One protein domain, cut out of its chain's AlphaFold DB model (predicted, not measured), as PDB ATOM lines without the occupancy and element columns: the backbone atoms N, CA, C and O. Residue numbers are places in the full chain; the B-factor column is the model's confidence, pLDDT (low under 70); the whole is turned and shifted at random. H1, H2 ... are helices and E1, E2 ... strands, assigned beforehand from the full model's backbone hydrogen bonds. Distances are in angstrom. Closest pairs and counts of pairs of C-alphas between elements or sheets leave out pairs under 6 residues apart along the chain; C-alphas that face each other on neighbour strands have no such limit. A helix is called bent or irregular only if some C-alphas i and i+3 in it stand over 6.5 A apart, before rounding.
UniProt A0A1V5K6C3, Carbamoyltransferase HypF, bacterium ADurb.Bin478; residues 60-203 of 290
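What this domain is: This is residues 60 to 203 of the 290 residues of the protein "Carbamoyltransferase HypF" of bacterium ADurb.Bin478 (UniProt A0A1V5K6C3). Helix H5 lies in the middle of a rounded helical body, with kinked H2 packed on it, H6 on another side, and the H7-H8 hairpin beside it. H4 packs on H2 away from H5, while a long loop, residues 153 to 169, swings outward before E1 and H7. The printed part has 144 residues with eight named helices and one named strand, in the order H1 to H6, E1, H7, H8, and is mostly helix. It is compact, with a radius of gyration of the C-alphas of 14.5 A and spans of 40 by 36 by 31 A.

Where its parts are: Find C-alpha 66 at (25.139, 52.380, -24.971), where H1, residues 66 to 69, begins. Next come H2, 72 to 89, 16.3 A; H3, 93 to 97; H4, 100 to 111, 16.4 A; H5, 122 to 132, 15.2 A; and H6, 144 to 152, 12.2 A. E1, 170 to 172, pairs with no named strand. H7, 175 to 186, spans 16.7 A, and H8, 191 to 203, runs 18.5 A to C-alpha 203 at (30.915, 61.384, 0.319).

How they stand to each other: Start at the hub, H2, which is irregular: it has a kink of 121 degrees near residue 83, and C-alphas 82 and 85 are 9.5 A apart. Its residues 72 to 78 touch H5, closest at the C-alphas of Thr 75 and Ala 128, 3.9 A. H4 touches H2 about perpendicular, at 85 degrees, closest at C-alphas 80 and 107, 7.2 A. H5, H7 and H8 form a bundle, three helices at shallow tilts; H7 and H8 are a hairpin, opposite ways at 14 degrees, closest at C-alphas 181 and 194, 6.4 A. H6 touches H5, closest at C-alphas 126 and 146, 5.3 A. H3 touches H5, closest at C-alphas 93 and 132, 6.3 A. H1 is close to H2 but not clearly touching, closest at C-alphas 67 and 73, 5.3 A. H3 to H8 have every O i to N i+4 pair within hydrogen-bond range; H2 has 9 of 14, and H1 is too short for such a pair.

The domain as a whole: The two C-alphas farthest apart, those of Thr 112 and Gln 156, are 42.8 A apart. The printed part has no cut. Look for the long links from H5 to H6 and from H6 to E1. The mean pLDDT of the printed part is 95.2, and no printed residue is under 70.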
ATOM      1  N   PRO A  60      37.139  54.201 -18.994       96.75
ATOM      2  CA  PRO A  60      36.496  53.978 -20.282       96.75
ATOM      3  C   PRO A  60      34.970  53.838 -20.157       96.75
ATOM      4  O   PRO A  60      34.476  53.177 -19.248       96.75
ATOM      5  N   MET A  61      34.224  54.405 -21.109       96.12
ATOM      6  CA  MET A  61      32.772  54.234 -21.255       96.12
ATOM      7  C   MET A  61      32.473  53.390 -22.510       96.12
ATOM      8  O   MET A  61      32.256  53.941 -23.595       96.12
ATOM      9  N   PRO A  62      32.540  52.045 -22.431       96.50
ATOM     10  CA  PRO A  62      32.496  51.176 -23.606       96.50
ATOM     11  C   PRO A  62      31.135  51.200 -24.308       96.50
ATOM     12  O   PRO A  62      30.119  50.764 -23.772       96.50
ATOM     13  N   GLY A  63      31.131  51.663 -25.557       94.00
ATOM     14  CA  GLY A  63      29.925  51.839 -26.362       94.00
ATOM     15  C   GLY A  63      29.305  53.234 -26.261       94.00
ATOM     16  O   GLY A  63      28.228  53.440 -26.818       94.00
ATOM     17  N   GLY A  64      29.950  54.183 -25.572       92.25
ATOM     18  CA  GLY A  64      29.465  55.557 -25.455       92.25
ATOM     19  C   GLY A  64      28.075  55.609 -24.817       92.25
ATOM     20  O   GLY A  64      27.888  55.148 -23.694       92.25
ATOM     21  N   GLU A  65      27.088  56.120 -25.550       90.62
ATOM     22  CA  GLU A  65      25.685  56.183 -25.109       90.62
ATOM     23  C   GLU A  65      25.096  54.815 -24.737       90.62
ATOM     24  O   GLU A  65      24.246  54.728 -23.849       90.62
ATOM     25  N   ALA A  66      25.581  53.722 -25.340       94.62
ATOM     26  CA  ALA A  66      25.139  52.380 -24.971       94.62
ATOM     27  C   ALA A  66      25.424  52.073 -23.493       94.62
ATOM     28  O   ALA A  66      24.628  51.392 -22.855       94.62
ATOM     29  N   ALA A  67      26.508  52.610 -22.920       94.44
ATOM     30  CA  ALA A  67      26.832  52.438 -21.504       94.44
ATOM     31  C   ALA A  67      25.899  53.223 -20.566       94.44
ATOM     32  O   ALA A  67      25.789  52.869 -19.397       94.44
ATOM     33  N   ILE A  68      25.210  54.253 -21.074       92.06
ATOM     34  CA  ILE A  68      24.153  54.958 -20.335       92.06
ATOM     35  C   ILE A  68      22.914  54.068 -20.264       92.06
ATOM     36  O   ILE A  68      22.341  53.881 -19.199       92.06
ATOM     37  N   ARG A  69      22.514  53.485 -21.402       95.00
ATOM     38  CA  ARG A  69      21.349  52.590 -21.486       95.00
ATOM     39  C   ARG A  69      21.582  51.257 -20.784       95.00
ATOM     40  O   ARG A  69      20.625  50.683 -20.277       95.00
ATOM     41  N   GLN A  70      22.825  50.781 -20.753       95.94
ATOM     42  CA  GLN A  70      23.203  49.472 -20.229       95.94
ATOM     43  C   GLN A  70      24.254  49.584 -19.103       95.94
ATOM     44  O   GLN A  70      25.446  49.389 -19.366       95.94
ATOM     45  N   PRO A  71      23.848  49.876 -17.847       95.31
ATOM     46  CA  PRO A  71      24.745  50.048 -16.692       95.31
ATOM     47  C   PRO A  71      25.786  48.942 -16.469       95.31
ATOM     48  O   PRO A  71      26.890  49.201 -15.978       95.31
ATOM     49  N   TRP A  72      25.486  47.701 -16.871       96.19
ATOM     50  CA  TRP A  72      26.426  46.582 -16.757       96.19
ATOM     51  C   TRP A  72      27.740  46.840 -17.516       96.19
ATOM     52  O   TRP A  72      28.797  46.369 -17.100       96.19
ATOM     53  N   ARG A  73      27.713  47.653 -18.582       97.50
ATOM     54  CA  ARG A  73      28.912  48.067 -19.327       97.50
ATOM     55  C   ARG A  73      29.848  48.917 -18.473       97.50
ATOM     56  O   ARG A  73      31.061  48.728 -18.530       97.50
ATOM     57  N   MET A  74      29.295  49.815 -17.654       97.81
ATOM     58  CA  MET A  74      30.090  50.580 -16.691       97.81
ATOM     59  C   MET A  74      30.586  49.698 -15.549       97.81
ATOM     60  O   MET A  74      31.724  49.856 -15.119       97.81
ATOM     61  N   THR A  75      29.788  48.718 -15.115       97.81
ATOM     62  CA  THR A  75      30.242  47.705 -14.142       97.81
ATOM     63  C   THR A  75      31.481  46.976 -14.667       97.81
ATOM     64  O   THR A  75      32.503  46.921 -13.988       97.81
ATOM     65  N   ALA A  76      31.431  46.494 -15.915       97.56
ATOM     66  CA  ALA A  76      32.566  45.851 -16.574       97.56
ATOM     67  C   ALA A  76      33.781  46.786 -16.672       97.56
ATOM     68  O   ALA A  76      34.899  46.346 -16.423       97.56
ATOM     69  N   ALA A  77      33.576  48.071 -16.976       97.81
ATOM     70  CA  ALA A  77      34.660  49.045 -17.074       97.81
ATOM     71  C   ALA A  77      35.387  49.283 -15.745       97.81
ATOM     72  O   ALA A  77      36.617  49.229 -15.699       97.81
ATOM     73  N   TYR A  78      34.642  49.496 -14.659       98.19
ATOM     74  CA  TYR A  78      35.232  49.697 -13.336       98.19
ATOM     75  C   TYR A  78      35.913  48.433 -12.809       98.19
ATOM     76  O   TYR A  78      37.002  48.520 -12.243       98.19
ATOM     77  N   LEU A  79      35.326  47.254 -13.025       97.56
ATOM     78  CA  LEU A  79      35.964  46.008 -12.611       97.56
ATOM     79  C   LEU A  79      37.210  45.696 -13.453       97.56
ATOM     80  O   LEU A  79      38.238  45.323 -12.895       97.56
ATOM     81  N   TYR A  80      37.172  45.912 -14.770       96.69
ATOM     82  CA  TYR A  80      38.339  45.731 -15.640       96.69
ATOM     83  C   TYR A  80      39.485  46.677 -15.264       96.69
ATOM     84  O   TYR A  80      40.640  46.263 -15.243       96.69
ATOM     85  N   ALA A  81      39.189  47.922 -14.878       95.88
ATOM     86  CA  ALA A  81      40.209  48.859 -14.403       95.88
ATOM     87  C   ALA A  81      40.946  48.372 -13.135       95.88
ATOM     88  O   ALA A  81      42.080  48.779 -12.890       95.88
ATOM     89  N   VAL A  82      40.316  47.510 -12.331       97.00
ATOM     90  CA  VAL A  82      40.841  47.021 -11.046       97.00
ATOM     91  C   VAL A  82      41.479  45.636 -11.151       97.00
ATOM     92  O   VAL A  82      42.496  45.381 -10.496       97.00
ATOM     93  N   TYR A  83      40.871  44.750 -11.938       96.62
ATOM     94  CA  TYR A  83      41.217  43.330 -12.029       96.62
ATOM     95  C   TYR A  83      41.807  42.934 -13.389       96.62
ATOM     96  O   TYR A  83      42.328  41.833 -13.523       96.62
ATOM     97  N   GLY A  84      41.756  43.803 -14.403       94.94
ATOM     98  CA  GLY A  84      42.186  43.462 -15.758       94.94
ATOM     99  C   GLY A  84      41.461  42.217 -16.272       94.94
ATOM    100  O   GLY A  84      40.243  42.093 -16.134       94.94
ATOM    101  N   ASP A  85      42.222  41.275 -16.824       92.31
ATOM    102  CA  ASP A  85      41.684  40.018 -17.354       92.31
ATOM    103  C   ASP A  85      41.111  39.084 -16.271       92.31
ATOM    104  O   ASP A  85      40.223  38.277 -16.566       92.31
ATOM    105  N   ASP A  86      41.528  39.243 -15.007       94.50
ATOM    106  CA  ASP A  86      41.008  38.455 -13.881       94.50
ATOM    107  C   ASP A  86      39.541  38.784 -13.561       94.50
ATOM    108  O   ASP A  86      38.887  38.040 -12.830       94.50
ATOM    109  N   LEU A  87      38.983  39.846 -14.161       94.25
ATOM    110  CA  LEU A  87      37.553  40.163 -14.124       94.25
ATOM    111  C   LEU A  87      36.681  38.932 -14.403       94.25
ATOM    112  O   LEU A  87      35.691  38.702 -13.712       94.25
ATOM    113  N   LEU A  88      37.050  38.125 -15.401       93.44
ATOM    114  CA  LEU A  88      36.258  36.967 -15.827       93.44
ATOM    115  C   LEU A  88      36.218  35.834 -14.789       93.44
ATOM    116  O   LEU A  88      35.443  34.896 -14.962       93.44
ATOM    117  N   GLN A  89      37.048  35.908 -13.747       93.19
ATOM    118  CA  GLN A  89      37.101  34.939 -12.652       93.19
ATOM    119  C   GLN A  89      36.322  35.398 -11.414       93.19
ATOM    120  O   GLN A  89      36.234  34.654 -10.438       93.19
ATOM    121  N   LEU A  90      35.775  36.619 -11.420       93.75
ATOM    122  CA  LEU A  90      35.024  37.144 -10.287       93.75
ATOM    123  C   LEU A  90      33.663  36.456 -10.152       93.75
ATOM    124  O   LEU A  90      32.906  36.337 -11.114       93.75
ATOM    125  N   ASP A  91      33.304  36.110  -8.921       90.12
ATOM    126  CA  ASP A  91      31.941  35.716  -8.576       90.12
ATOM    127  C   ASP A  91      31.078  36.976  -8.386       90.12
ATOM    128  O   ASP A  91      31.067  37.594  -7.319       90.12
ATOM    129  N   SER A  92      30.411  37.424  -9.456       90.44
ATOM    130  CA  SER A  92      29.585  38.638  -9.440       90.44
ATOM    131  C   SER A  92      28.357  38.524 -10.351       90.44
ATOM    132  O   SER A  92      28.389  37.774 -11.332       90.44
ATOM    133  N   PRO A  93      27.282  39.302 -10.105       91.25
ATOM    134  CA  PRO A  93      26.096  39.320 -10.960       91.25
ATOM    135  C   PRO A  93      26.413  39.592 -12.431       91.25
ATOM    136  O   PRO A  93      25.775  39.012 -13.304       91.25
ATOM    137  N   LEU A  94      27.424  40.422 -12.711       93.38
ATOM    138  CA  LEU A  94      27.879  40.695 -14.071       93.38
ATOM    139  C   LEU A  94      28.300  39.406 -14.793       93.38
ATOM    140  O   LEU A  94      27.840  39.155 -15.906       93.38
ATOM    141  N   ILE A  95      29.149  38.592 -14.157       93.19
ATOM    142  CA  ILE A  95      29.682  37.355 -14.746       93.19
ATOM    143  C   ILE A  95      28.585  36.302 -14.922       93.19
ATOM    144  O   ILE A  95      28.576  35.589 -15.922       93.19
ATOM    145  N   HIS A  96      27.628  36.236 -13.993       91.12
ATOM    146  CA  HIS A  96      26.528  35.267 -14.066       91.12
ATOM    147  C   HIS A  96      25.478  35.597 -15.120       91.12
ATOM    148  O   HIS A  96      24.816  34.691 -15.623       91.12
ATOM    149  N   ARG A  97      25.281  36.882 -15.427       93.25
ATOM    150  CA  ARG A  97      24.176  37.333 -16.283       93.25
ATOM    151  C   ARG A  97      24.603  37.690 -17.702       93.25
ATOM    152  O   ARG A  97      23.798  37.550 -18.618       93.25
ATOM    153  N   GLN A  98      25.849  38.121 -17.907       94.69
ATOM    154  CA  GLN A  98      26.326  38.514 -19.232       94.69
ATOM    155  C   GLN A  98      27.044  37.366 -19.957       94.69
ATOM    156  O   GLN A  98      27.889  36.692 -19.363       94.69
ATOM    157  N   PRO A  99      26.785  37.156 -21.262       94.38
ATOM    158  CA  PRO A  99      27.528  36.179 -22.048       94.38
ATOM    159  C   PRO A  99      29.031  36.482 -22.067       94.38
ATOM    160  O   PRO A  99      29.454  37.622 -22.270       94.38
ATOM    161  N   LYS A 100      29.868  35.444 -21.949       92.69
ATOM    162  CA  LYS A 100      31.336  35.589 -21.955       92.69
ATOM    163  C   LYS A 100      31.857  36.293 -23.211       92.69
ATOM    164  O   LYS A 100      32.829  37.044 -23.138       92.69
ATOM    165  N   GLN A 101      31.221  36.063 -24.360       94.50
ATOM    166  CA  GLN A 101      31.561  36.713 -25.626       94.50
ATOM    167  C   GLN A 101      31.338  38.231 -25.561       94.50
ATOM    168  O   GLN A 101      32.206  38.980 -26.000       94.50
ATOM    169  N   GLU A 102      30.226  38.676 -24.968       94.62
ATOM    170  CA  GLU A 102      29.911  40.100 -24.794       94.62
ATOM    171  C   GLU A 102      30.914  40.768 -23.851       94.62
ATOM    172  O   GLU A 102      31.497  41.797 -24.188       94.62
ATOM    173  N   LEU A 103      31.215  40.139 -22.711       95.44
ATOM    174  CA  LEU A 103      32.236  40.638 -21.782       95.44
ATOM    175  C   LEU A 103      33.611  40.760 -22.455       95.44
ATOM    176  O   LEU A 103      34.282  41.781 -22.318       95.44
ATOM    177  N   THR A 104      33.999  39.760 -23.250       94.75
ATOM    178  CA  THR A 104      35.272  39.764 -23.991       94.75
ATOM    179  C   THR A 104      35.309  40.883 -25.040       94.75
ATOM    180  O   THR A 104      36.336  41.541 -25.213       94.75
ATOM    181  N   LEU A 105      34.191  41.136 -25.731       95.38
ATOM    182  CA  LEU A 105      34.060  42.250 -26.670       95.38
ATOM    183  C   LEU A 105      34.222  43.597 -25.956       95.38
ATOM    184  O   LEU A 105      34.997  44.434 -26.418       95.38
ATOM    185  N   ILE A 106      33.547  43.792 -24.821       96.44
ATOM    186  CA  ILE A 106      33.643  45.018 -24.018       96.44
ATOM    187  C   ILE A 106      35.071  45.247 -23.523       96.44
ATOM    188  O   ILE A 106      35.606  46.341 -23.704       96.44
ATOM    189  N   MET A 107      35.728  44.220 -22.978       95.62
ATOM    190  CA  MET A 107      37.138  44.294 -22.569       95.62
ATOM    191  C   MET A 107      38.041  44.702 -23.738       95.62
ATOM    192  O   MET A 107      38.864  45.609 -23.602       95.62
ATOM    193  N   ARG A 108      37.833  44.114 -24.924       95.31
ATOM    194  CA  ARG A 108      38.585  44.475 -26.131       95.31
ATOM    195  C   ARG A 108      38.345  45.924 -26.554       95.31
ATOM    196  O   ARG A 108      39.313  46.608 -26.866       95.31
ATOM    197  N   MET A 109      37.097  46.401 -26.541       95.50
ATOM    198  CA  MET A 109      36.767  47.797 -26.865       95.50
ATOM    199  C   MET A 109      37.511  48.780 -25.960       95.50
ATOM    200  O   MET A 109      38.007  49.799 -26.443       95.50
ATOM    201  N   MET A 110      37.607  48.467 -24.666       95.88
ATOM    202  CA  MET A 110      38.347  49.282 -23.702       95.88
ATOM    203  C   MET A 110      39.851  49.246 -23.972       95.88
ATOM    204  O   MET A 110      40.477  50.301 -24.021       95.88
ATOM    205  N   ALA A 111      40.419  48.061 -24.219       93.88
ATOM    206  CA  ALA A 111      41.844  47.895 -24.506       93.88
ATOM    207  C   ALA A 111      42.288  48.592 -25.806       93.88
ATOM    208  O   ALA A 111      43.409  49.085 -25.892       93.88
ATOM    209  N   THR A 112      41.418  48.652 -26.821       94.75
ATOM    210  CA  THR A 112      41.706  49.309 -28.109       94.75
ATOM    211  C   THR A 112      41.136  50.725 -28.216       94.75
ATOM    212  O   THR A 112      41.167  51.307 -29.301       94.75
ATOM    213  N   HIS A 113      40.569  51.270 -27.133       92.25
ATOM    214  CA  HIS A 113      39.891  52.575 -27.093       92.25
ATOM    215  C   HIS A 113      38.863  52.789 -28.223       92.25
ATOM    216  O   HIS A 113      38.641  53.900 -28.703       92.25
ATOM    217  N   THR A 114      38.221  51.713 -28.682       93.25
ATOM    218  CA  THR A 114      37.300  51.746 -29.822       93.25
ATOM    219  C   THR A 114      35.884  52.032 -29.345       93.25
ATOM    220  O   THR A 114      35.317  51.245 -28.590       93.25
ATOM    221  N   ASN A 115      35.304  53.152 -29.793       92.31
ATOM    222  CA  ASN A 115      33.993  53.634 -29.337       92.31
ATOM    223  C   ASN A 115      33.883  53.651 -27.798       92.31
ATOM    224  O   ASN A 115      32.932  53.143 -27.201       92.31
ATOM    225  N   CYS A 116      34.932  54.161 -27.156       94.62
ATOM    226  CA  CYS A 116      35.111  54.077 -25.717       94.62
ATOM    227  C   CYS A 116      35.616  55.420 -25.171       94.62
ATOM    228  O   CYS A 116      36.784  55.530 -24.789       94.62
ATOM    229  N   PRO A 117      34.779  56.478 -25.210       94.69
ATOM    230  CA  PRO A 117      35.154  57.768 -24.646       94.69
ATOM    231  C   PRO A 117      35.514  57.624 -23.166       94.69
ATOM    232  O   PRO A 117      34.969  56.779 -22.457       94.69
ATOM    233  N   ILE A 118      36.434  58.462 -22.699       96.25
ATOM    234  CA  ILE A 118      36.847  58.489 -21.296       96.25
ATOM    235  C   ILE A 118      35.888  59.375 -20.499       96.25
ATOM    236  O   ILE A 118      35.529  60.468 -20.948       96.25
ATOM    237  N   THR A 119      35.492  58.925 -19.310       97.19
ATOM    238  CA  THR A 119      34.581  59.652 -18.425       97.19
ATOM    239  C   THR A 119      35.076  59.710 -16.983       97.19
ATOM    240  O   THR A 119      35.631  58.743 -16.472       97.19
ATOM    241  N   SER A 120      34.838  60.840 -16.320       97.31
ATOM    242  CA  SER A 120      34.947  61.030 -14.864       97.31
ATOM    243  C   SER A 120      33.563  61.144 -14.211       97.31
ATOM    244  O   SER A 120      33.404  61.773 -13.169       97.31
ATOM    245  N   SER A 121      32.527  60.591 -14.849       97.19
ATOM    246  CA  SER A 121      31.143  60.755 -14.419       97.19
ATOM    247  C   SER A 121      30.825  60.030 -13.114       97.19
ATOM    248  O   SER A 121      31.001  58.815 -12.995       97.19
ATOM    249  N   CYS A 122      30.274  60.782 -12.160       98.25
ATOM    250  CA  CYS A 122      29.733  60.241 -10.925       98.25
ATOM    251  C   CYS A 122      28.482  59.402 -11.213       98.25
ATOM    252  O   CYS A 122      28.385  58.284 -10.720       98.25
ATOM    253  N   GLY A 123      27.583  59.849 -12.098       97.31
ATOM    254  CA  GLY A 123      26.418  59.047 -12.489       97.31
ATOM    255  C   GLY A 123      26.802  57.684 -13.079       97.31
ATOM    256  O   GLY A 123      26.208  56.669 -12.728       97.31
ATOM    257  N   ARG A 124      27.868  57.619 -13.892       97.56
ATOM    258  CA  ARG A 124      28.376  56.341 -14.424       97.56
ATOM    259  C   ARG A 124      29.014  55.448 -13.349       97.56
ATOM    260  O   ARG A 124      28.995  54.229 -13.497       97.56
ATOM    261  N   LEU A 125      29.566  56.023 -12.277       98.44
ATOM    262  CA  LEU A 125      30.016  55.261 -11.105       98.44
ATOM    263  C   LEU A 125      28.824  54.661 -10.342       98.44
ATOM    264  O   LEU A 125      28.870  53.487  -9.985       98.44
ATOM    265  N   PHE A 126      27.742  55.423 -10.148       98.38
ATOM    266  CA  PHE A 126      26.494  54.898  -9.579       98.38
ATOM    267  C   PHE A 126      25.932  53.743 -10.419       98.38
ATOM    268  O   PHE A 126      25.613  52.691  -9.868       98.38
ATOM    269  N   ASP A 127      25.891  53.894 -11.747       97.25
ATOM    270  CA  ASP A 127      25.458  52.834 -12.669       97.25
ATOM    271  C   ASP A 127      26.312  51.562 -12.524       97.25
ATOM    272  O   ASP A 127      25.785  50.448 -12.494       97.25
ATOM    273  N   ALA A 128      27.632  51.716 -12.384       97.56
ATOM    274  CA  ALA A 128      28.549  50.596 -12.191       97.56
ATOM    275  C   ALA A 128      28.307  49.848 -10.872       97.56
ATOM    276  O   ALA A 128      28.351  48.620 -10.840       97.56
ATOM    277  N   VAL A 129      28.036  50.566  -9.781       98.12
ATOM    278  CA  VAL A 129      27.758  49.934  -8.483       98.12
ATOM    279  C   VAL A 129      26.373  49.292  -8.467       98.12
ATOM    280  O   VAL A 129      26.220  48.182  -7.960       98.12
ATOM    281  N   ALA A 130      25.375  49.917  -9.091       97.06
ATOM    282  CA  ALA A 130      24.054  49.320  -9.256       97.06
ATOM    283  C   ALA A 130      24.114  48.006 -10.058       97.06
ATOM    284  O   ALA A 130      23.489  47.014  -9.674       97.06
ATOM    285  N   GLY A 131      24.900  47.969 -11.139       95.12
ATOM    286  CA  GLY A 131      25.127  46.748 -11.912       95.12
ATOM    287  C   GLY A 131      25.952  45.697 -11.155       95.12
ATOM    288  O   GLY A 131      25.617  44.514 -11.220       95.12
ATOM    289  N   LEU A 132      26.950  46.108 -10.358       95.88
ATOM    290  CA  LEU A 132      27.704  45.213  -9.465       95.88
ATOM    291  C   LEU A 132      26.788  44.506  -8.459       95.88
ATOM    292  O   LEU A 132      26.957  43.316  -8.220       95.88
ATOM    293  N   LEU A 133      25.803  45.217  -7.904       96.31
ATOM    294  CA  LEU A 133      24.811  44.655  -6.982       96.31
ATOM    295  C   LEU A 133      23.650  43.944  -7.695       96.31
ATOM    296  O   LEU A 133      22.724  43.456  -7.049       96.31
ATOM    297  N   GLY A 134      23.688  43.862  -9.027       93.56
ATOM    298  CA  GLY A 134      22.702  43.146  -9.827       93.56
ATOM    299  C   GLY A 134      21.325  43.810  -9.884       93.56
ATOM    300  O   GLY A 134      20.349  43.106 -10.156       93.56
ATOM    301  N   LEU A 135      21.234  45.124  -9.647       94.31
ATOM    302  CA  LEU A 135      19.975  45.876  -9.678       94.31
ATOM    303  C   LEU A 135      19.447  46.050 -11.103       94.31
ATOM    304  O   LEU A 135      18.300  45.704 -11.388       94.31
ATOM    305  N   ARG A 136      20.291  46.541 -12.020       91.88
ATOM    306  CA  ARG A 136      19.902  46.810 -13.411       91.88
ATOM    307  C   ARG A 136      20.982  46.492 -14.422       91.88
ATOM    308  O   ARG A 136      22.146  46.832 -14.250       91.88
ATOM    309  N   GLU A 137      20.533  45.906 -15.524       90.62
ATOM    310  CA  GLU A 137      21.331  45.697 -16.731       90.62
ATOM    311  C   GLU A 137      20.981  46.701 -17.820       90.62
ATOM    312  O   GLU A 137      21.873  47.178 -18.508       90.62
ATOM    313  N   GLU A 138      19.703  47.054 -17.945       94.06
ATOM    314  CA  GLU A 138      19.208  48.065 -18.871       94.06
ATOM    315  C   GLU A 138      18.240  49.005 -18.144       94.06
ATOM    316  O   GLU A 138      17.467  48.564 -17.285       94.06
ATOM    317  N   ILE A 139      18.303  50.294 -18.482       94.69
ATOM    318  CA  ILE A 139      17.433  51.335 -17.925       94.69
ATOM    319  C   ILE A 139      16.323  51.733 -18.906       94.69
ATOM    320  O   ILE A 139      16.522  51.787 -20.122       94.69
ATOM    321  N   SER A 140      15.150  52.071 -18.372       93.69
ATOM    322  CA  SER A 140      14.000  52.581 -19.126       93.69
ATOM    323  C   SER A 140      13.851  54.103 -19.045       93.69
ATOM    324  O   SER A 140      13.226  54.695 -19.927       93.69
ATOM    325  N   TYR A 141      14.457  54.742 -18.041       92.19
ATOM    326  CA  TYR A 141      14.498  56.194 -17.869       92.19
ATOM    327  C   TYR A 141      15.836  56.647 -17.270       92.19
ATOM    328  O   TYR A 141      16.610  55.845 -16.747       92.19
ATOM    329  N   GLU A 142      16.119  57.944 -17.378       88.06
ATOM    330  CA  GLU A 142      17.372  58.543 -16.916       88.06
ATOM    331  C   GLU A 142      17.619  58.299 -15.418       88.06
ATOM    332  O   GLU A 142      16.717  58.429 -14.596       88.06
ATOM    333  N   ALA A 143      18.859  57.942 -15.072       91.94
ATOM    334  CA  ALA A 143      19.313  57.687 -13.702       91.94
ATOM    335  C   ALA A 143      18.595  56.545 -12.949       91.94
ATOM    336  O   ALA A 143      18.816  56.391 -11.749       91.94
ATOM    337  N   GLN A 144      17.796  55.701 -13.619       96.50
ATOM    338  CA  GLN A 144      17.055  54.612 -12.965       96.50
ATOM    339  C   GLN A 144      17.932  53.740 -12.055       96.50
ATOM    340  O   GLN A 144      17.555  53.476 -10.919       96.50
ATOM    341  N   ALA A 145      19.102  53.304 -12.531       96.25
ATOM    342  CA  ALA A 145      19.987  52.442 -11.751       96.25
ATOM    343  C   ALA A 145      20.517  53.145 -10.486       96.25
ATOM    344  O   ALA A 145      20.589  52.528  -9.426       96.25
ATOM    345  N   ALA A 146      20.818  54.445 -10.573       96.31
ATOM    346  CA  ALA A 146      21.231  55.257  -9.431       96.31
ATOM    347  C   ALA A 146      20.093  55.453  -8.410       96.31
ATOM    348  O   ALA A 146      20.340  55.374  -7.209       96.31
ATOM    349  N   VAL A 147      18.853  55.656  -8.877       97.38
ATOM    350  CA  VAL A 147      17.658  55.760  -8.017       97.38
ATOM    351  C   VAL A 147      17.383  54.440  -7.298       97.38
ATOM    352  O   VAL A 147      17.152  54.424  -6.094       97.38
ATOM    353  N   GLU A 148      17.442  53.315  -8.009       98.00
ATOM    354  CA  GLU A 148      17.243  51.997  -7.396       98.00
ATOM    355  C   GLU A 148      18.363  51.659  -6.395       98.00
ATOM    356  O   GLU A 148      18.094  51.037  -5.368       98.00
ATOM    357  N   LEU A 149      19.599  52.114  -6.641       98.19
ATOM    358  CA  LEU A 149      20.709  51.976  -5.692       98.19
ATOM    359  C   LEU A 149      20.504  52.812  -4.421       98.19
ATOM    360  O   LEU A 149      20.844  52.347  -3.335       98.19
ATOM    361  N   GLU A 150      19.944  54.017  -4.541       97.75
ATOM    362  CA  GLU A 150      19.540  54.836  -3.391       97.75
ATOM    363  C   GLU A 150      18.464  54.130  -2.564       97.75
ATOM    364  O   GLU A 150      18.603  54.010  -1.353       97.75
ATOM    365  N   MET A 151      17.419  53.615  -3.220       97.06
ATOM    366  CA  MET A 151      16.319  52.905  -2.556       97.06
ATOM    367  C   MET A 151      16.760  51.596  -1.893       97.06
ATOM    368  O   MET A 151      16.124  51.150  -0.940       97.06
ATOM    369  N   LEU A 152      17.809  50.955  -2.418       97.00
ATOM    370  CA  LEU A 152      18.380  49.744  -1.837       97.00
ATOM    371  C   LEU A 152      19.141  50.035  -0.538       97.00
ATOM    372  O   LEU A 152      19.201  49.159   0.323       97.00
ATOM    373  N   ALA A 153      19.782  51.201  -0.429       96.38
ATOM    374  CA  ALA A 153      20.689  51.503   0.668       96.38
ATOM    375  C   ALA A 153      19.983  51.454   2.031       96.38
ATOM    376  O   ALA A 153      18.865  51.937   2.190       96.38
ATOM    377  N   ASP A 154      20.659  50.859   3.014       83.75
ATOM    378  CA  ASP A 154      20.159  50.793   4.387       83.75
ATOM    379  C   ASP A 154      20.006  52.209   4.968       83.75
ATOM    380  O   ASP A 154      20.924  53.028   4.884       83.75
ATOM    381  N   GLU A 155      18.857  52.498   5.581       77.56
ATOM    382  CA  GLU A 155      18.616  53.772   6.267       77.56
ATOM    383  C   GLU A 155      19.512  53.929   7.505       77.56
ATOM    384  O   GLU A 155      19.788  55.050   7.943       77.56
ATOM    385  N   GLN A 156      20.000  52.820   8.073       81.50
ATOM    386  CA  GLN A 156      20.963  52.865   9.163       81.50
ATOM    387  C   GLN A 156      22.314  53.381   8.667       81.50
ATOM    388  O   GLN A 156      22.829  53.000   7.615       81.50
ATOM    389  N   SER A 157      22.919  54.277   9.447       79.06
ATOM    390  CA  SER A 157      24.249  54.792   9.134       79.06
ATOM    391  C   SER A 157      25.266  53.652   9.148       79.06
ATOM    392  O   SER A 157      25.351  52.898  10.117       79.06
ATOM    393  N   ALA A 158      26.051  53.551   8.077       87.25
ATOM    394  CA  ALA A 158      27.224  52.694   8.020       87.25
ATOM    395  C   ALA A 158      28.478  53.552   7.866       87.25
ATOM    396  O   ALA A 158      28.471  54.559   7.151       87.25
ATOM    397  N   ASP A 159      29.564  53.127   8.506       92.12
ATOM    398  CA  ASP A 159      30.853  53.786   8.336       92.12
ATOM    399  C   ASP A 159      31.356  53.635   6.888       92.12
ATOM    400  O   ASP A 159      31.223  52.553   6.298       92.12
ATOM    401  N   PRO A 160      31.958  54.690   6.306       96.38
ATOM    402  CA  PRO A 160      32.611  54.590   5.008       96.38
ATOM    403  C   PRO A 160      33.783  53.606   5.064       96.38
ATOM    404  O   PRO A 160      34.418  53.413   6.105       96.38
ATOM    405  N   TYR A 161      34.137  53.018   3.921       97.69
ATOM    406  CA  TYR A 161      35.384  52.270   3.818       97.69
ATOM    407  C   TYR A 161      36.584  53.196   4.065       97.69
ATOM    408  O   TYR A 161      36.529  54.374   3.706       97.69
ATOM    409  N   PRO A 162      37.706  52.676   4.599       96.00
ATOM    410  CA  PRO A 162      38.938  53.446   4.717       96.00
ATOM    411  C   PRO A 162      39.369  54.020   3.362       96.00
ATOM    412  O   PRO A 162      39.774  53.290   2.456       96.00
ATOM    413  N   THR A 163      39.272  55.340   3.235       94.56
ATOM    414  CA  THR A 163      39.594  56.084   2.017       94.56
ATOM    415  C   THR A 163      41.067  56.501   2.011       94.56
ATOM    416  O   THR A 163      41.514  57.093   2.999       94.56
ATOM    417  N   PRO A 164      41.825  56.272   0.920       93.12
ATOM    418  CA  PRO A 164      43.172  56.810   0.761       93.12
ATOM    419  C   PRO A 164      43.196  58.323   0.967       93.12
ATOM    420  O   PRO A 164      42.237  59.019   0.627       93.12
ATOM    421  N   ARG A 165      44.300  58.838   1.515       94.19
ATOM    422  CA  ARG A 165      44.466  60.280   1.688       94.19
ATOM    423  C   ARG A 165      44.623  60.950   0.326       94.19
ATOM    424  O   ARG A 165      45.512  60.581  -0.438       94.19
ATOM    425  N   PHE A 166      43.829  61.980   0.070       96.25
ATOM    426  CA  PHE A 166      44.002  62.871  -1.069       96.25
ATOM    427  C   PHE A 166      44.714  64.162  -0.643       96.25
ATOM    428  O   PHE A 166      44.371  64.777   0.366       96.25
ATOM    429  N   SER A 167      45.718  64.581  -1.416       90.50
ATOM    430  CA  SER A 167      46.429  65.846  -1.217       90.50
ATOM    431  C   SER A 167      46.743  66.490  -2.561       90.50
ATOM    432  O   SER A 167      47.181  65.803  -3.483       90.50
ATOM    433  N   GLY A 168      46.588  67.809  -2.660       92.19
ATOM    434  CA  GLY A 168      46.815  68.536  -3.908       92.19
ATOM    435  C   GLY A 168      45.606  68.499  -4.845       92.19
ATOM    436  O   GLY A 168      44.471  68.499  -4.389       92.19
ATOM    437  N   SER A 169      45.863  68.536  -6.153       96.31
ATOM    438  CA  SER A 169      44.859  68.577  -7.228       96.31
ATOM    439  C   SER A 169      45.066  67.406  -8.184       96.31
ATOM    440  O   SER A 169      46.217  67.086  -8.480       96.31
ATOM    441  N   GLY A 170      43.994  66.810  -8.710       97.38
ATOM    442  CA  GLY A 170      44.089  65.694  -9.653       97.38
ATOM    443  C   GLY A 170      42.966  64.666  -9.534       97.38
ATOM    444  O   GLY A 170      41.894  64.948  -9.000       97.38
ATOM    445  N   ALA A 171      43.234  63.463 -10.038       97.31
ATOM    446  CA  ALA A 171      42.289  62.355 -10.010       97.31
ATOM    447  C   ALA A 171      42.070  61.814  -8.583       97.31
ATOM    448  O   ALA A 171      43.020  61.565  -7.841       97.31
ATOM    449  N   LEU A 172      40.808  61.597  -8.231       98.12
ATOM    450  CA  LEU A 172      40.332  60.961  -7.013       98.12
ATOM    451  C   LEU A 172      40.236  59.463  -7.282       98.12
ATOM    452  O   LEU A 172      39.407  59.034  -8.085       98.12
ATOM    453  N   ALA A 173      41.104  58.689  -6.637       96.19
ATOM    454  CA  ALA A 173      41.151  57.243  -6.802       96.19
ATOM    455  C   ALA A 173      39.799  56.603  -6.449       96.19
ATOM    456  O   ALA A 173      39.176  56.968  -5.453       96.19
ATOM    457  N   THR A 174      39.351  55.647  -7.260       96.88
ATOM    458  CA  THR A 174      38.106  54.884  -7.034       96.88
ATOM    459  C   THR A 174      38.328  53.375  -7.058       96.88
ATOM    460  O   THR A 174      37.442  52.613  -6.682       96.88
ATOM    461  N   ASP A 175      39.527  52.926  -7.426       96.75
ATOM    462  CA  ASP A 175      39.920  51.519  -7.476       96.75
ATOM    463  C   ASP A 175      39.756  50.821  -6.116       96.75
ATOM    464  O   ASP A 175      39.200  49.724  -6.043       96.75
ATOM    465  N   PHE A 176      40.166  51.479  -5.025       97.75
ATOM    466  CA  PHE A 176      40.020  50.944  -3.670       97.75
ATOM    467  C   PHE A 176      38.549  50.709  -3.303       97.75
ATOM    468  O   PHE A 176      38.228  49.707  -2.668       97.75
ATOM    469  N   LEU A 177      37.654  51.613  -3.716       98.38
ATOM    470  CA  LEU A 177      36.225  51.522  -3.438       98.38
ATOM    471  C   LEU A 177      35.642  50.304  -4.154       98.38
ATOM    472  O   LEU A 177      35.011  49.472  -3.512       98.38
ATOM    473  N   ILE A 178      35.935  50.139  -5.444       98.19
ATOM    474  CA  ILE A 178      35.483  48.975  -6.215       98.19
ATOM    475  C   ILE A 178      35.990  47.662  -5.597       98.19
ATOM    476  O   ILE A 178      35.195  46.740  -5.421       98.19
ATOM    477  N   ARG A 179      37.268  47.584  -5.185       97.62
ATOM    478  CA  ARG A 179      37.809  46.395  -4.491       97.62
ATOM    479  C   ARG A 179      37.015  46.063  -3.228       97.62
ATOM    480  O   ARG A 179      36.637  44.912  -3.036       97.62
ATOM    481  N   ARG A 180      36.721  47.064  -2.389       98.06
ATOM    482  CA  ARG A 180      35.955  46.871  -1.145       98.06
ATOM    483  C   ARG A 180      34.522  46.414  -1.389       98.06
ATOM    484  O   ARG A 180      34.046  45.543  -0.669       98.06
ATOM    485  N   LEU A 181      33.862  46.949  -2.413       97.88
ATOM    486  CA  LEU A 181      32.506  46.532  -2.776       97.88
ATOM    487  C   LEU A 181      32.478  45.066  -3.239       97.88
ATOM    488  O   LEU A 181      31.597  44.314  -2.830       97.88
ATOM    489  N   VAL A 182      33.461  44.639  -4.039       97.31
ATOM    490  CA  VAL A 182      33.597  43.237  -4.482       97.31
ATOM    491  C   VAL A 182      33.941  42.308  -3.312       97.31
ATOM    492  O   VAL A 182      33.371  41.223  -3.200       97.31
ATOM    493  N   GLU A 183      34.837  42.723  -2.412       96.50
ATOM    494  CA  GLU A 183      35.153  41.981  -1.185       96.50
ATOM    495  C   GLU A 183      33.907  41.767  -0.314       96.50
ATOM    496  O   GLU A 183      33.653  40.642   0.115       96.50
ATOM    497  N   ASP A 184      33.108  42.808  -0.077       97.06
ATOM    498  CA  ASP A 184      31.879  42.690   0.709       97.06
ATOM    499  C   ASP A 184      30.840  41.803   0.006       97.06
ATOM    500  O   ASP A 184      30.234  40.945   0.653       97.06
ATOM    501  N   TRP A 185      30.696  41.932  -1.317       95.88
ATOM    502  CA  TRP A 185      29.833  41.057  -2.112       95.88
ATOM    503  C   TRP A 185      30.227  39.580  -1.960       95.88
ATOM    504  O   TRP A 185      29.401  38.754  -1.578       95.88
ATOM    505  N   SER A 186      31.507  39.251  -2.169       94.69
ATOM    506  CA  SER A 186      32.020  37.874  -2.054       94.69
ATOM    507  C   SER A 186      31.888  37.271  -0.649       94.69
ATOM    508  O   SER A 186      31.817  36.053  -0.497       94.69
ATOM    509  N   ARG A 187      31.823  38.110   0.392       96.19
ATOM    510  CA  ARG A 187      31.584  37.688   1.782       96.19
ATOM    511  C   ARG A 187      30.102  37.508   2.117       96.19
ATOM    512  O   ARG A 187      29.788  37.153   3.250       96.19
ATOM    513  N   GLY A 188      29.201  37.766   1.169       95.81
ATOM    514  CA  GLY A 188      27.758  37.691   1.379       95.81
ATOM    515  C   GLY A 188      27.209  38.823   2.249       95.81
ATOM    516  O   GLY A 188      26.197  38.638   2.925       95.81
ATOM    517  N   VAL A 189      27.871  39.986   2.275       96.69
ATOM    518  CA  VAL A 189      27.336  41.174   2.953       96.69
ATOM    519  C   VAL A 189      26.036  41.600   2.266       96.69
ATOM    520  O   VAL A 189      25.927  41.572   1.041       96.69
ATOM    521  N   ALA A 190      25.038  42.000   3.057       96.31
ATOM    522  CA  ALA A 190      23.738  42.405   2.533       96.31
ATOM    523  C   ALA A 190      23.880  43.558   1.510       96.31
ATOM    524  O   ALA A 190      24.515  44.565   1.837       96.31
ATOM    525  N   PRO A 191      23.254  43.477   0.316       96.75
ATOM    526  CA  PRO A 191      23.378  44.510  -0.716       96.75
ATOM    527  C   PRO A 191      23.004  45.921  -0.242       96.75
ATOM    528  O   PRO A 191      23.655  46.884  -0.639       96.75
ATOM    529  N   ALA A 192      22.023  46.041   0.659       97.44
ATOM    530  CA  ALA A 192      21.632  47.307   1.280       97.44
ATOM    531  C   ALA A 192      22.778  47.974   2.058       97.44
ATOM    532  O   ALA A 192      23.014  49.176   1.925       97.44
ATOM    533  N   LEU A 193      23.550  47.184   2.811       97.75
ATOM    534  CA  LEU A 193      24.712  47.677   3.547       97.75
ATOM    535  C   LEU A 193      25.860  48.050   2.597       97.75
ATOM    536  O   LEU A 193      26.536  49.052   2.821       97.75
ATOM    537  N   ILE A 194      26.067  47.286   1.519       98.00
ATOM    538  CA  ILE A 194      27.077  47.608   0.497       98.00
ATOM    539  C   ILE A 194      26.731  48.932  -0.199       98.00
ATOM    540  O   ILE A 194      27.588  49.808  -0.325       98.00
ATOM    541  N   ALA A 195      25.468  49.108  -0.598       98.25
ATOM    542  CA  ALA A 195      24.975  50.349  -1.182       98.25
ATOM    543  C   ALA A 195      25.160  51.526  -0.215       98.25
ATOM    544  O   ALA A 195      25.692  52.562  -0.610       98.25
ATOM    545  N   GLN A 196      24.819  51.366   1.064       97.94
ATOM    546  CA  GLN A 196      25.016  52.416   2.066       97.94
ATOM    547  C   GLN A 196      26.498  52.792   2.239       97.94
ATOM    548  O   GLN A 196      26.860  53.972   2.212       97.94
ATOM    549  N   ARG A 197      27.392  51.798   2.337       98.12
ATOM    550  CA  ARG A 197      28.844  52.028   2.419       98.12
ATOM    551  C   ARG A 197      29.398  52.708   1.172       98.12
ATOM    552  O   ARG A 197      30.278  53.559   1.303       98.12
ATOM    553  N   PHE A 198      28.889  52.387  -0.019       98.62
ATOM    554  CA  PHE A 198      29.243  53.097  -1.249       98.62
ATOM    555  C   PHE A 198      28.929  54.595  -1.140       98.62
ATOM    556  O   PHE A 198      29.834  55.411  -1.324       98.62
ATOM    557  N   HIS A 199      27.694  54.954  -0.772       98.56
ATOM    558  CA  HIS A 199      27.283  56.354  -0.634       98.56
ATOM    559  C   HIS A 199      28.139  57.099   0.405       98.56
ATOM    560  O   HIS A 199      28.657  58.181   0.118       98.56
ATOM    561  N   ALA A 200      28.354  56.499   1.583       98.12
ATOM    562  CA  ALA A 200      29.168  57.091   2.646       98.12
ATOM    563  C   ALA A 200      30.634  57.281   2.219       98.12
ATOM    564  O   ALA A 200      31.236  58.327   2.469       98.12
ATOM    565  N   THR A 201      31.212  56.289   1.538       98.69
ATOM    566  CA  THR A 201      32.609  56.346   1.081       98.69
ATOM    567  C   THR A 201      32.790  57.390  -0.011       98.69
ATOM    568  O   THR A 201      33.755  58.153   0.023       98.69
ATOM    569  N   LEU A 202      31.850  57.475  -0.954       98.69
ATOM    570  CA  LEU A 202      31.879  58.484  -2.007       98.69
ATOM    571  C   LEU A 202      31.792  59.904  -1.430       98.69
ATOM    572  O   LEU A 202      32.505  60.798  -1.888       98.69
ATOM    573  N   ALA A 203      30.984  60.107  -0.386       98.38
ATOM    574  CA  ALA A 203      30.915  61.384   0.319       98.38
ATOM    575  C   ALA A 203      32.271  61.748   0.948       98.38
ATOM    576  O   ALA A 203      32.739  62.875   0.779       98.38
TER     577      ALA A 203